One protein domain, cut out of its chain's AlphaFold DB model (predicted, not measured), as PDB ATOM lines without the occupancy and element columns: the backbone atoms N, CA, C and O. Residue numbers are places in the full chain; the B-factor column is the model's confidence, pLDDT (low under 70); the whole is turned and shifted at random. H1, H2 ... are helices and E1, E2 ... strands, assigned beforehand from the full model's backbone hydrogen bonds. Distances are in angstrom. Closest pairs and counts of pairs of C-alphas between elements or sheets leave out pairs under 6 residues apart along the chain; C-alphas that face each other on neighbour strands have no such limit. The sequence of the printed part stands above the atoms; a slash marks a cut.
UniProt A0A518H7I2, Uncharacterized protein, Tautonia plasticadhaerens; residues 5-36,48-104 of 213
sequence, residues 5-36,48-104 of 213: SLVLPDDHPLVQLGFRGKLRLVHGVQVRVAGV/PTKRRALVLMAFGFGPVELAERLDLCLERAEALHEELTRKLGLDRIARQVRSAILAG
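Overview. This is residues 5 to 36 and 48 to 104 of the 213 residues of an uncharacterized protein of Tautonia plasticadhaerens (UniProt A0A518H7I2). Two small lobes stand side by side: at one end a pair of parallel strands, E1 and E2, with the short H1 between them in the chain, and at the other three crossed helices, H2, H3 and H4. H5 turns off from the end of H4 as an arm, and residues 95 to 104 stick out. The 89 printed residues run E1 H1 E2 H2 H3 H4 H5, mostly helix by class. The whole is only just compact, close to loose, with a radius of gyration of the C-alphas of 14.2 A and spans of 40 by 34 by 22 A.

Arrangement. Start at E1, residues 5 to 9, and its parallel neighbour E2, residues 29 to 34, at 30 degrees; N 6 and O 30 are within hydrogen-bond range at 2.9 A, N 34 and O 8 at 2.8 A. With H1, residues 13 to 16, they form a strand-helix-strand unit, two parallel strands with a helix between, its crossover right-handed. Past the cut, H2, residues 48 to 58, touches H3, residues 63 to 70, at a steep tilt of 48 degrees, opposite ways; the closest C-alphas, of Ala 53 and Leu 66, are 6.5 A apart. H4, residues 74 to 88, touches H3 about perpendicular at 78 degrees, closest at C-alphas 63 and 78, 5.1 A. H4 touches H2 with residues 80 to 84 alone, about perpendicular at 77 degrees, closest at C-alphas 84 and 54, 7.1 A. H1 and H4 are close but not clearly touching, the closest C-alphas, of Pro 13 and Leu 88, 7.0 A apart. H5, residues 90 to 102, is close to H4 but not clearly touching, about perpendicular at 78 degrees, closest at C-alphas 91 and 85, 5.9 A. In H2, H3, H4 and H5 every O i to N i+4 pair is within hydrogen-bond range; H1 is too short for one.

Along the chain. Find C-alpha 5 at (-29.854, 15.949, -9.057), where E1 begins. Look for C-alpha 74 at (-40.304, 51.997, 0.021); from there H4 runs 20.8 A to C-alpha 88. H5 runs 18.0 A to C-alpha 102 at (-20.575, 34.382, -15.782), H2 15.6 A and E2 15.3 A.

Size, cuts and confidence. The two farthest C-alphas, of Val 36 and Cys 73, are 41.8 A apart. Residues 37 to 47 are cut out, and C-alphas 36 and 48 lie 27.1 A apart across the cut. The link from H1 to E2, residues 17 to 28, is long. Mean pLDDT of the printed part is 74.7, and 40 residues are under 70, among them 16 to 30 and 90 to 104.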
ATOM      1  N   SER A   5     -29.058  16.196 -10.260       66.94
ATOM      2  CA  SER A   5     -29.854  15.949  -9.057       66.94
ATOM      3  C   SER A   5     -29.346  16.801  -7.897       66.94
ATOM      4  O   SER A   5     -28.257  16.566  -7.386       66.94
ATOM      5  N   LEU A   6     -30.137  17.780  -7.458       65.88
ATOM      6  CA  LEU A   6     -29.810  18.604  -6.294       65.88
ATOM      7  C   LEU A   6     -30.454  17.981  -5.054       65.88
ATOM      8  O   LEU A   6     -31.683  17.949  -4.953       65.88
ATOM      9  N   VAL A   7     -29.653  17.469  -4.121       77.31
ATOM     10  CA  VAL A   7     -30.165  16.894  -2.873       77.31
ATOM     11  C   VAL A   7     -30.139  17.956  -1.781       77.31
ATOM     12  O   VAL A   7     -29.079  18.325  -1.293       77.31
ATOM     13  N   LEU A   8     -31.310  18.465  -1.401       75.06
ATOM     14  CA  LEU A   8     -31.440  19.470  -0.347       75.06
ATOM     15  C   LEU A   8     -31.912  18.823   0.957       75.06
ATOM     16  O   LEU A   8     -32.885  18.064   0.918       75.06
ATOM     17  N   PRO A   9     -31.309  19.138   2.113       72.62
ATOM     18  CA  PRO A   9     -31.856  18.698   3.384       72.62
ATOM     19  C   PRO A   9     -33.229  19.344   3.653       72.62
ATOM     20  O   PRO A   9     -33.585  20.371   3.067       72.62
ATOM     21  N   ASP A  10     -34.078  18.721   4.472       73.62
ATOM     22  CA  ASP A  10     -35.454  19.192   4.706       73.62
ATOM     23  C   ASP A  10     -35.535  20.519   5.477       73.62
ATOM     24  O   ASP A  10     -36.553  21.225   5.419       73.62
ATOM     25  N   ASP A  11     -34.457  20.863   6.171       67.00
ATOM     26  CA  ASP A  11     -34.222  22.139   6.827       67.00
ATOM     27  C   ASP A  11     -33.552  23.179   5.915       67.00
ATOM     28  O   ASP A  11     -33.449  24.342   6.312       67.00
ATOM     29  N   HIS A  12     -33.189  22.822   4.681       72.31
ATOM     30  CA  HIS A  12     -32.615  23.763   3.730       72.31
ATOM     31  C   HIS A  12     -33.583  24.934   3.488       72.31
ATOM     32  O   HIS A  12     -34.769  24.689   3.224       72.31
ATOM     33  N   PRO A  13     -33.135  26.206   3.499       62.00
ATOM     34  CA  PRO A  13     -34.023  27.365   3.388       62.00
ATOM     35  C   PRO A  13     -34.975  27.285   2.193       62.00
ATOM     36  O   PRO A  13     -36.177  27.487   2.344       62.00
ATOM     37  N   LEU A  14     -34.478  26.878   1.020       67.25
ATOM     38  CA  LEU A  14     -35.309  26.700  -0.179       67.25
ATOM     39  C   LEU A  14     -36.445  25.679   0.030       67.25
ATOM     40  O   LEU A  14     -37.572  25.887  -0.426       67.25
ATOM     41  N   VAL A  15     -36.179  24.595   0.762       74.12
ATOM     42  CA  VAL A  15     -37.189  23.588   1.106       74.12
ATOM     43  C   VAL A  15     -38.164  24.147   2.142       74.12
ATOM     44  O   VAL A  15     -39.379  24.042   1.950       74.12
ATOM     45  N   GLN A  16     -37.664  24.811   3.190       67.06
ATOM     46  CA  GLN A  16     -38.494  25.431   4.230       67.06
ATOM     47  C   GLN A  16     -39.458  26.487   3.680       67.06
ATOM     48  O   GLN A  16     -40.577  26.646   4.173       67.06
ATOM     49  N   LEU A  17     -39.033  27.191   2.637       60.22
ATOM     50  CA  LEU A  17     -39.780  28.247   1.972       60.22
ATOM     51  C   LEU A  17     -40.817  27.727   0.964       60.22
ATOM     52  O   LEU A  17     -41.551  28.517   0.370       60.22
ATOM     53  N   GLY A  18     -40.912  26.407   0.785       63.97
ATOM     54  CA  GLY A  18     -41.865  25.779  -0.128       63.97
ATOM     55  C   GLY A  18     -41.441  25.824  -1.598       63.97
ATOM     56  O   GLY A  18     -42.255  25.518  -2.469       63.97
ATOM     57  N   PHE A  19     -40.176  26.142  -1.905       61.91
ATOM     58  CA  PHE A  19     -39.679  26.152  -3.288       61.91
ATOM     59  C   PHE A  19     -39.505  24.757  -3.883       61.91
ATOM     60  O   PHE A  19     -39.236  24.651  -5.074       61.91
ATOM     61  N   ARG A  20     -39.748  23.679  -3.126       65.56
ATOM     62  CA  ARG A  20     -39.727  22.302  -3.649       65.56
ATOM     63  C   ARG A  20     -40.553  22.142  -4.935       65.56
ATOM     64  O   ARG A  20     -40.142  21.413  -5.829       65.56
ATOM     65  N   GLY A  21     -41.697  22.825  -5.036       53.44
ATOM     66  CA  GLY A  21     -42.532  22.805  -6.243       53.44
ATOM     67  C   GLY A  21     -42.010  23.688  -7.382       53.44
ATOM     68  O   GLY A  21     -42.218  23.359  -8.542       53.44
ATOM     69  N   LYS A  22     -41.311  24.783  -7.059       55.88
ATOM     70  CA  LYS A  22     -40.825  25.777  -8.032       55.88
ATOM     71  C   LYS A  22     -39.446  25.447  -8.600       55.88
ATOM     72  O   LYS A  22     -39.179  25.769  -9.744       55.88
ATOM     73  N   LEU A  23     -38.594  24.753  -7.846       56.28
ATOM     74  CA  LEU A  23     -37.275  24.321  -8.323       56.28
ATOM     75  C   LEU A  23     -37.354  23.228  -9.400       56.28
ATOM     76  O   LEU A  23     -36.383  22.999 -10.106       56.28
ATOM     77  N   ARG A  24     -38.523  22.593  -9.571       53.16
ATOM     78  CA  ARG A  24     -38.809  21.691 -10.699       53.16
ATOM     79  C   ARG A  24     -38.954  22.414 -12.042       53.16
ATOM     80  O   ARG A  24     -39.077  21.746 -13.060       53.16
ATOM     81  N   LEU A  25     -38.998  23.749 -12.046       50.00
ATOM     82  CA  LEU A  25     -39.184  24.549 -13.259       50.00
ATOM     83  C   LEU A  25     -37.890  24.742 -14.061       50.00
ATOM     84  O   LEU A  25     -37.951  25.237 -15.179       50.00
ATOM     85  N   VAL A  26     -36.731  24.349 -13.523       55.03
ATOM     86  CA  VAL A  26     -35.456  24.430 -14.245       55.03
ATOM     87  C   VAL A  26     -35.248  23.131 -15.029       55.03
ATOM     88  O   VAL A  26     -35.154  22.052 -14.441       55.03
ATOM     89  N   HIS A  27     -35.210  23.221 -16.363       50.97
ATOM     90  CA  HIS A  27     -35.018  22.057 -17.233       50.97
ATOM     91  C   HIS A  27     -33.656  21.409 -16.949       50.97
ATOM     92  O   HIS A  27     -32.641  22.097 -16.894       50.97
ATOM     93  N   GLY A  28     -33.641  20.092 -16.728       62.28
ATOM     94  CA  GLY A  28     -32.420  19.357 -16.391       62.28
ATOM     95  C   GLY A  28     -32.005  19.402 -14.915       62.28
ATOM     96  O   GLY A  28     -30.975  18.827 -14.592       62.28
ATOM     97  N   VAL A  29     -32.785  20.004 -14.002       57.19
ATOM     98  CA  VAL A  29     -32.492  19.964 -12.554       57.19
ATOM     99  C   VAL A  29     -33.578  19.207 -11.790       57.19
ATOM    100  O   VAL A  29     -34.719  19.651 -11.658       57.19
ATOM    101  N   GLN A  30     -33.217  18.053 -11.228       64.44
ATOM    102  CA  GLN A  30     -34.084  17.278 -10.348       64.44
ATOM    103  C   GLN A  30     -33.750  17.580  -8.885       64.44
ATOM    104  O   GLN A  30     -32.817  17.025  -8.315       64.44
ATOM    105  N   VAL A  31     -34.548  18.419  -8.225       70.44
ATOM    106  CA  VAL A  31     -34.375  18.645  -6.783       70.44
ATOM    107  C   VAL A  31     -35.015  17.511  -5.982       70.44
ATOM    108  O   VAL A  31     -36.241  17.345  -5.965       70.44
ATOM    109  N   ARG A  32     -34.180  16.737  -5.290       69.06
ATOM    110  CA  ARG A  32     -34.581  15.731  -4.305       69.06
ATOM    111  C   ARG A  32     -34.403  16.326  -2.914       69.06
ATOM    112  O   ARG A  32     -33.404  16.964  -2.626       69.06
ATOM    113  N   VAL A  33     -35.388  16.150  -2.043       67.62
ATOM    114  CA  VAL A  33     -35.257  16.574  -0.644       67.62
ATOM    115  C   VAL A  33     -34.880  15.344   0.167       67.62
ATOM    116  O   VAL A  33     -35.665  14.398   0.198       67.62
ATOM    117  N   ALA A  34     -33.700  15.340   0.781       57.97
ATOM    118  CA  ALA A  34     -33.249  14.265   1.657       57.97
ATOM    119  C   ALA A  34     -33.447  14.682   3.114       57.97
ATOM    120  O   ALA A  34     -32.735  15.531   3.626       57.97
ATOM    121  N   GLY A  35     -34.424  14.095   3.796       57.38
ATOM    122  CA  GLY A  35     -34.649  14.372   5.211       57.38
ATOM    123  C   GLY A  35     -35.537  13.319   5.845       57.38
ATOM    124  O   GLY A  35     -36.676  13.109   5.423       57.38
ATOM    125  N   VAL A  36     -34.977  12.635   6.841       49.97
ATOM    126  CA  VAL A  36     -35.616  11.592   7.639       49.97
ATOM    127  C   VAL A  36     -36.537  12.267   8.645       49.97
ATOM    128  O   VAL A  36     -36.078  12.867   9.611       49.97
ATOM    129  N   PRO A  48     -46.993  35.807   5.938       87.81
ATOM    130  CA  PRO A  48     -47.392  35.791   4.528       87.81
ATOM    131  C   PRO A  48     -46.679  36.844   3.668       87.81
ATOM    132  O   PRO A  48     -46.198  36.519   2.583       87.81
ATOM    133  N   THR A  49     -46.524  38.066   4.186       90.44
ATOM    134  CA  THR A  49     -45.812  39.168   3.516       90.44
ATOM    135  C   THR A  49     -44.353  38.819   3.237       90.44
ATOM    136  O   THR A  49     -43.888  38.970   2.114       90.44
ATOM    137  N   LYS A  50     -43.648  38.256   4.227       91.12
ATOM    138  CA  LYS A  50     -42.245  37.840   4.082       91.12
ATOM    139  C   LYS A  50     -42.091  36.729   3.048       91.12
ATOM    140  O   LYS A  50     -41.148  36.734   2.270       91.12
ATOM    141  N   ARG A  51     -43.046  35.795   3.001       84.94
ATOM    142  CA  ARG A  51     -43.060  34.720   2.002       84.94
ATOM    143  C   ARG A  51     -43.268  35.255   0.583       84.94
ATOM    144  O   ARG A  51     -42.584  34.803  -0.328       84.94
ATOM    145  N   ARG A  52     -44.196  36.201   0.397       85.88
ATOM    146  CA  ARG A  52     -44.422  36.856  -0.902       85.88
ATOM    147  C   ARG A  52     -43.197  37.654  -1.349       85.88
ATOM    148  O   ARG A  52     -42.752  37.451  -2.472       85.88
ATOM    149  N   ALA A  53     -42.624  38.472  -0.465       88.50
ATOM    150  CA  ALA A  53     -41.414  39.242  -0.753       88.50
ATOM    151  C   ALA A  53     -40.265  38.350  -1.215       88.50
ATOM    152  O   ALA A  53     -39.632  38.609  -2.226       88.50
ATOM    153  N   LEU A  54     -40.065  37.230  -0.536       82.31
ATOM    154  CA  LEU A  54     -39.006  36.299  -0.877       82.31
ATOM    155  C   LEU A  54     -39.203  35.633  -2.243       82.31
ATOM    156  O   LEU A  54     -38.245  35.455  -2.988       82.31
ATOM    157  N   VAL A  55     -40.444  35.286  -2.593       79.94
ATOM    158  CA  VAL A  55     -40.765  34.807  -3.945       79.94
ATOM    159  C   VAL A  55     -40.423  35.866  -4.989       79.94
ATOM    160  O   VAL A  55     -39.870  35.512  -6.021       79.94
ATOM    161  N   LEU A  56     -40.723  37.138  -4.726       83.31
ATOM    162  CA  LEU A  56     -40.396  38.240  -5.630       83.31
ATOM    163  C   LEU A  56     -38.876  38.464  -5.737       83.31
ATOM    164  O   LEU A  56     -38.357  38.565  -6.843       83.31
ATOM    165  N   MET A  57     -38.144  38.430  -4.623       83.81
ATOM    166  CA  MET A  57     -36.677  38.507  -4.621       83.81
ATOM    167  C   MET A  57     -36.041  37.372  -5.432       83.81
ATOM    168  O   MET A  57     -35.072  37.591  -6.151       83.81
ATOM    169  N   ALA A  58     -36.608  36.162  -5.376       74.88
ATOM    170  CA  ALA A  58     -36.142  35.032  -6.181       74.88
ATOM    171  C   ALA A  58     -36.339  35.238  -7.697       74.88
ATOM    172  O   ALA A  58     -35.660  34.586  -8.485       74.88
ATOM    173  N   PHE A  59     -37.233  36.144  -8.110       74.62
ATOM    174  CA  PHE A  59     -37.381  36.589  -9.501       74.62
ATOM    175  C   PHE A  59     -36.495  37.798  -9.849       74.62
ATOM    176  O   PHE A  59     -36.588  38.316 -10.958       74.62
ATOM    177  N   GLY A  60     -35.640  38.252  -8.928       80.12
ATOM    178  CA  GLY A  60     -34.722  39.373  -9.143       80.12
ATOM    179  C   GLY A  60     -35.313  40.754  -8.855       80.12
ATOM    180  O   GLY A  60     -34.685  41.750  -9.197       80.12
ATOM    181  N   PHE A  61     -36.491  40.840  -8.231       86.00
ATOM    182  CA  PHE A  61     -37.089  42.128  -7.868       86.00
ATOM    183  C   PHE A  61     -36.361  42.776  -6.686       86.00
ATOM    184  O   PHE A  61     -36.154  42.129  -5.653       86.00
ATOM    185  N   GLY A  62     -35.999  44.051  -6.845       90.31
ATOM    186  CA  GLY A  62     -35.366  44.866  -5.818       90.31
ATOM    187  C   GLY A  62     -36.382  45.538  -4.883       90.31
ATOM    188  O   GLY A  62     -37.585  45.270  -4.951       90.31
ATOM    189  N   PRO A  63     -35.918  46.410  -3.971       96.81
ATOM    190  CA  PRO A  63     -36.781  47.070  -2.990       96.81
ATOM    191  C   PRO A  63     -37.899  47.926  -3.601       96.81
ATOM    192  O   PRO A  63     -39.005  47.939  -3.063       96.81
ATOM    193  N   VAL A  64     -37.642  48.592  -4.732       97.31
ATOM    194  CA  VAL A  64     -38.629  49.450  -5.410       97.31
ATOM    195  C   VAL A  64     -39.778  48.610  -5.969       97.31
ATOM    196  O   VAL A  64     -40.942  48.882  -5.687       97.31
ATOM    197  N   GLU A  65     -39.469  47.527  -6.682       96.88
ATOM    198  CA  GLU A  65     -40.488  46.636  -7.239       96.88
ATOM    199  C   GLU A  65     -41.204  45.825  -6.150       96.88
ATOM    200  O   GLU A  65     -42.362  45.430  -6.314       96.88
ATOM    201  N   LEU A  66     -40.529  45.552  -5.028       95.88
ATOM    202  CA  LEU A  66     -41.157  44.969  -3.843       95.88
ATOM    203  C   LEU A  66     -42.174  45.920  -3.217       95.88
ATOM    204  O   LEU A  66     -43.248  45.456  -2.836       95.88
ATOM    205  N   ALA A  67     -41.848  47.210  -3.106       97.81
ATOM    206  CA  ALA A  67     -42.744  48.230  -2.570       97.81
ATOM    207  C   ALA A  67     -44.042  48.290  -3.383       97.81
ATOM    208  O   ALA A  67     -45.127  48.126  -2.826       97.81
ATOM    209  N   GLU A  68     -43.915  48.387  -4.707       97.31
ATOM    210  CA  GLU A  68     -45.047  48.428  -5.633       97.31
ATOM    211  C   GLU A  68     -45.906  47.155  -5.554       97.31
ATOM    212  O   GLU A  68     -47.122  47.218  -5.378       97.31
ATOM    213  N   ARG A  69     -45.294  45.966  -5.630       95.25
ATOM    214  CA  ARG A  69     -46.057  44.706  -5.710       95.25
ATOM    215  C   ARG A  69     -46.644  44.221  -4.393       95.25
ATOM    216  O   ARG A  69     -47.532  43.365  -4.404       95.25
ATOM    217  N   LEU A  70     -46.105  44.674  -3.267       96.25
ATOM    218  CA  LEU A  70     -46.600  44.306  -1.942       96.25
ATOM    219  C   LEU A  70     -47.462  45.393  -1.308       96.25
ATOM    220  O   LEU A  70     -47.929  45.163  -0.193       96.25
ATOM    221  N   ASP A  71     -47.665  46.514  -2.006       97.31
ATOM    222  CA  ASP A  71     -48.360  47.692  -1.491       97.31
ATOM    223  C   ASP A  71     -47.746  48.157  -0.155       97.31
ATOM    224  O   ASP A  71     -48.389  48.245   0.891       97.31
ATOM    225  N   LEU A  72     -46.421  48.342  -0.168       97.00
ATOM    226  CA  LEU A  72     -45.630  48.805   0.970       97.00
ATOM    227  C   LEU A  72     -44.992  50.151   0.632       97.00
ATOM    228  O   LEU A  72     -44.609  50.395  -0.508       97.00
ATOM    229  N   CYS A  73     -44.775  50.996   1.640       98.06
ATOM    230  CA  CYS A  73     -43.858  52.116   1.462       98.06
ATOM    231  C   CYS A  73     -42.434  51.597   1.194       98.06
ATOM    232  O   CYS A  73     -42.046  50.531   1.689       98.06
ATOM    233  N   LEU A  74     -41.657  52.370   0.432       98.12
ATOM    234  CA  LEU A  74     -40.304  51.997   0.021       98.12
ATOM    235  C   LEU A  74     -39.416  51.621   1.215       98.12
ATOM    236  O   LEU A  74     -38.832  50.544   1.213       98.12
ATOM    237  N   GLU A  75     -39.421  52.430   2.277       98.00
ATOM    238  CA  GLU A  75     -38.650  52.180   3.505       98.00
ATOM    239  C   GLU A  75     -38.945  50.793   4.111       98.00
ATOM    240  O   GLU A  75     -38.051  50.053   4.527       98.00
ATOM    241  N   ARG A  76     -40.219  50.379   4.113       97.75
ATOM    242  CA  ARG A  76     -40.620  49.071   4.643       97.75
ATOM    243  C   ARG A  76     -40.244  47.926   3.707       97.75
ATOM    244  O   ARG A  76     -39.967  46.827   4.191       97.75
ATOM    245  N   ALA A  77     -40.244  48.157   2.398       97.50
ATOM    246  CA  ALA A  77     -39.771  47.188   1.418       97.50
ATOM    247  C   ALA A  77     -38.248  47.002   1.495       97.50
ATOM    248  O   ALA A  77     -37.787  45.862   1.464       97.50
ATOM    249  N   GLU A  78     -37.482  48.079   1.689       97.12
ATOM    250  CA  GLU A  78     -36.032  48.050   1.919       97.12
ATOM    251  C   GLU A  78     -35.684  47.281   3.191       97.12
ATOM    252  O   GLU A  78     -34.925  46.312   3.132       97.12
ATOM    253  N   ALA A  79     -36.316  47.622   4.319       96.62
ATOM    254  CA  ALA A  79     -36.109  46.916   5.581       96.62
ATOM    255  C   ALA A  79     -36.462  45.422   5.465       96.62
ATOM    256  O   ALA A  79     -35.760  44.560   5.997       96.62
ATOM    257  N   LEU A  80     -37.536  45.091   4.740       95.19
ATOM    258  CA  LEU A  80     -37.931  43.707   4.493       95.19
ATOM    259  C   LEU A  80     -36.929  42.972   3.591       95.19
ATOM    260  O   LEU A  80     -36.584  41.825   3.881       95.19
ATOM    261  N   HIS A  81     -36.468  43.616   2.519       93.81
ATOM    262  CA  HIS A  81     -35.468  43.078   1.603       93.81
ATOM    263  C   HIS A  81     -34.150  42.814   2.339       93.81
ATOM    264  O   HIS A  81     -33.589  41.724   2.226       93.81
ATOM    265  N   GLU A  82     -33.681  43.764   3.146       93.00
ATOM    266  CA  GLU A  82     -32.470  43.627   3.953       93.00
ATOM    267  C   GLU A  82     -32.614  42.525   5.009       93.00
ATOM    268  O   GLU A  82     -31.740  41.665   5.128       93.00
ATOM    269  N   GLU A  83     -33.736  42.489   5.738       93.00
ATOM    270  CA  GLU A  83     -33.992  41.456   6.744       93.00
ATOM    271  C   GLU A  83     -33.949  40.057   6.119       93.00
ATOM    272  O   GLU A  83     -33.309  39.152   6.662       93.00
ATOM    273  N   LEU A  84     -34.629  39.865   4.984       88.31
ATOM    274  CA  LEU A  84     -34.669  38.582   4.286       88.31
ATOM    275  C   LEU A  84     -33.309  38.220   3.695       88.31
ATOM    276  O   LEU A  84     -32.877  37.079   3.846       88.31
ATOM    277  N   THR A  85     -32.609  39.182   3.100       85.56
ATOM    278  CA  THR A  85     -31.258  38.982   2.566       85.56
ATOM    279  C   THR A  85     -30.298  38.537   3.664       85.56
ATOM    280  O   THR A  85     -29.605  37.532   3.499       85.56
ATOM    281  N   ARG A  86     -30.317  39.217   4.815       84.12
ATOM    282  CA  ARG A  86     -29.466  38.918   5.972       84.12
ATOM    283  C   ARG A  86     -29.807  37.574   6.614       84.12
ATOM    284  O   ARG A  86     -28.910  36.797   6.908       84.12
ATOM    285  N   LYS A  87     -31.097  37.282   6.827       80.56
ATOM    286  CA  LYS A  87     -31.540  36.043   7.497       80.56
ATOM    287  C   LYS A  87     -31.336  34.785   6.668       80.56
ATOM    288  O   LYS A  87     -31.248  33.705   7.241       80.56
ATOM    289  N   LEU A  88     -31.342  34.908   5.347       71.69
ATOM    290  CA  LEU A  88     -31.325  33.762   4.440       71.69
ATOM    291  C   LEU A  88     -30.044  33.676   3.614       71.69
ATOM    292  O   LEU A  88     -29.915  32.757   2.812       71.69
ATOM    293  N   GLY A  89     -29.131  34.637   3.770       71.56
ATOM    294  CA  GLY A  89     -27.907  34.706   2.980       71.56
ATOM    295  C   GLY A  89     -28.173  34.840   1.477       71.56
ATOM    296  O   GLY A  89     -27.375  34.352   0.680       71.56
ATOM    297  N   LEU A  90     -29.290  35.466   1.070       66.94
ATOM    298  CA  LEU A  90     -29.676  35.562  -0.351       66.94
ATOM    299  C   LEU A  90     -28.664  36.364  -1.173       66.94
ATOM    300  O   LEU A  90     -28.477  36.063  -2.346       66.94
ATOM    301  N   ASP A  91     -27.967  37.313  -0.544       68.50
ATOM    302  CA  ASP A  91     -26.793  38.006  -1.089       68.50
ATOM    303  C   ASP A  91     -25.767  37.004  -1.643       68.50
ATOM    304  O   ASP A  91     -25.268  37.167  -2.757       68.50
ATOM    305  N   ARG A  92     -25.489  35.940  -0.879       62.38
ATOM    306  CA  ARG A  92     -24.419  34.980  -1.161       62.38
ATOM    307  C   ARG A  92     -24.853  34.043  -2.277       62.38
ATOM    308  O   ARG A  92     -24.100  33.842  -3.222       62.38
ATOM    309  N   ILE A  93     -26.095  33.560  -2.213       59.53
ATOM    310  CA  ILE A  93     -26.693  32.682  -3.231       59.53
ATOM    311  C   ILE A  93     -26.844  33.423  -4.566       59.53
ATOM    312  O   ILE A  93     -26.485  32.887  -5.609       59.53
ATOM    313  N   ALA A  94     -27.328  34.669  -4.557       59.69
ATOM    314  CA  ALA A  94     -27.458  35.472  -5.771       59.69
ATOM    315  C   ALA A  94     -26.091  35.774  -6.404       59.69
ATOM    316  O   ALA A  94     -25.972  35.729  -7.629       59.69
ATOM    317  N   ARG A  95     -25.054  36.026  -5.589       60.47
ATOM    318  CA  ARG A  95     -23.668  36.137  -6.067       60.47
ATOM    319  C   ARG A  95     -23.192  34.842  -6.706       60.47
ATOM    320  O   ARG A  95     -22.715  34.885  -7.826       60.47
ATOM    321  N   GLN A  96     -23.372  33.710  -6.031       55.56
ATOM    322  CA  GLN A  96     -22.937  32.396  -6.512       55.56
ATOM    323  C   GLN A  96     -23.608  32.016  -7.833       55.56
ATOM    324  O   GLN A  96     -22.927  31.606  -8.766       55.56
ATOM    325  N   VAL A  97     -24.924  32.211  -7.947       55.41
ATOM    326  CA  VAL A  97     -25.660  31.958  -9.195       55.41
ATOM    327  C   VAL A  97     -25.166  32.880 -10.309       55.41
ATOM    328  O   VAL A  97     -24.960  32.428 -11.431       55.41
ATOM    329  N   ARG A  98     -24.920  34.161 -10.010       55.22
ATOM    330  CA  ARG A  98     -24.389  35.119 -10.988       55.22
ATOM    331  C   ARG A  98     -22.967  34.751 -11.430       55.22
ATOM    332  O   ARG A  98     -22.699  34.771 -12.625       55.22
ATOM    333  N   SER A  99     -22.097  34.354 -10.504       49.09
ATOM    334  CA  SER A  99     -20.745  33.860 -10.795       49.09
ATOM    335  C   SER A  99     -20.775  32.594 -11.651       49.09
ATOM    336  O   SER A  99     -20.045  32.511 -12.630       49.09
ATOM    337  N   ALA A 100     -21.663  31.643 -11.349       49.19
ATOM    338  CA  ALA A 100     -21.824  30.421 -12.133       49.19
ATOM    339  C   ALA A 100     -22.337  30.699 -13.558       49.19
ATOM    340  O   ALA A 100     -21.907  30.042 -14.503       49.19
ATOM    341  N   ILE A 101     -23.215  31.696 -13.734       51.47
ATOM    342  CA  ILE A 101     -23.644  32.162 -15.063       51.47
ATOM    343  C   ILE A 101     -22.475  32.804 -15.818       51.47
ATOM    344  O   ILE A 101     -22.232  32.460 -16.972       51.47
ATOM    345  N   LEU A 102     -21.725  33.703 -15.171       52.88
ATOM    346  CA  LEU A 102     -20.575  34.382 -15.782       52.88
ATOM    347  C   LEU A 102     -19.445  33.411 -16.153       52.88
ATOM    348  O   LEU A 102     -18.796  33.598 -17.175       52.88
ATOM    349  N   ALA A 103     -19.252  32.352 -15.369       51.66
ATOM    350  CA  ALA A 103     -18.303  31.281 -15.654       51.66
ATOM    351  C   ALA A 103     -18.807  30.278 -16.715       51.66
ATOM    352  O   ALA A 103     -18.130  29.293 -16.996       51.66
ATOM    353  N   GLY A 104     -20.005  30.482 -17.278       57.00
ATOM    354  CA  GLY A 104     -20.600  29.590 -18.277       57.00
ATOM    355  C   GLY A 104     -21.063  28.234 -17.730       57.00
ATOM    356  O   GLY A 104     -21.429  27.360 -18.510       57.00
TER     357      GLY A 104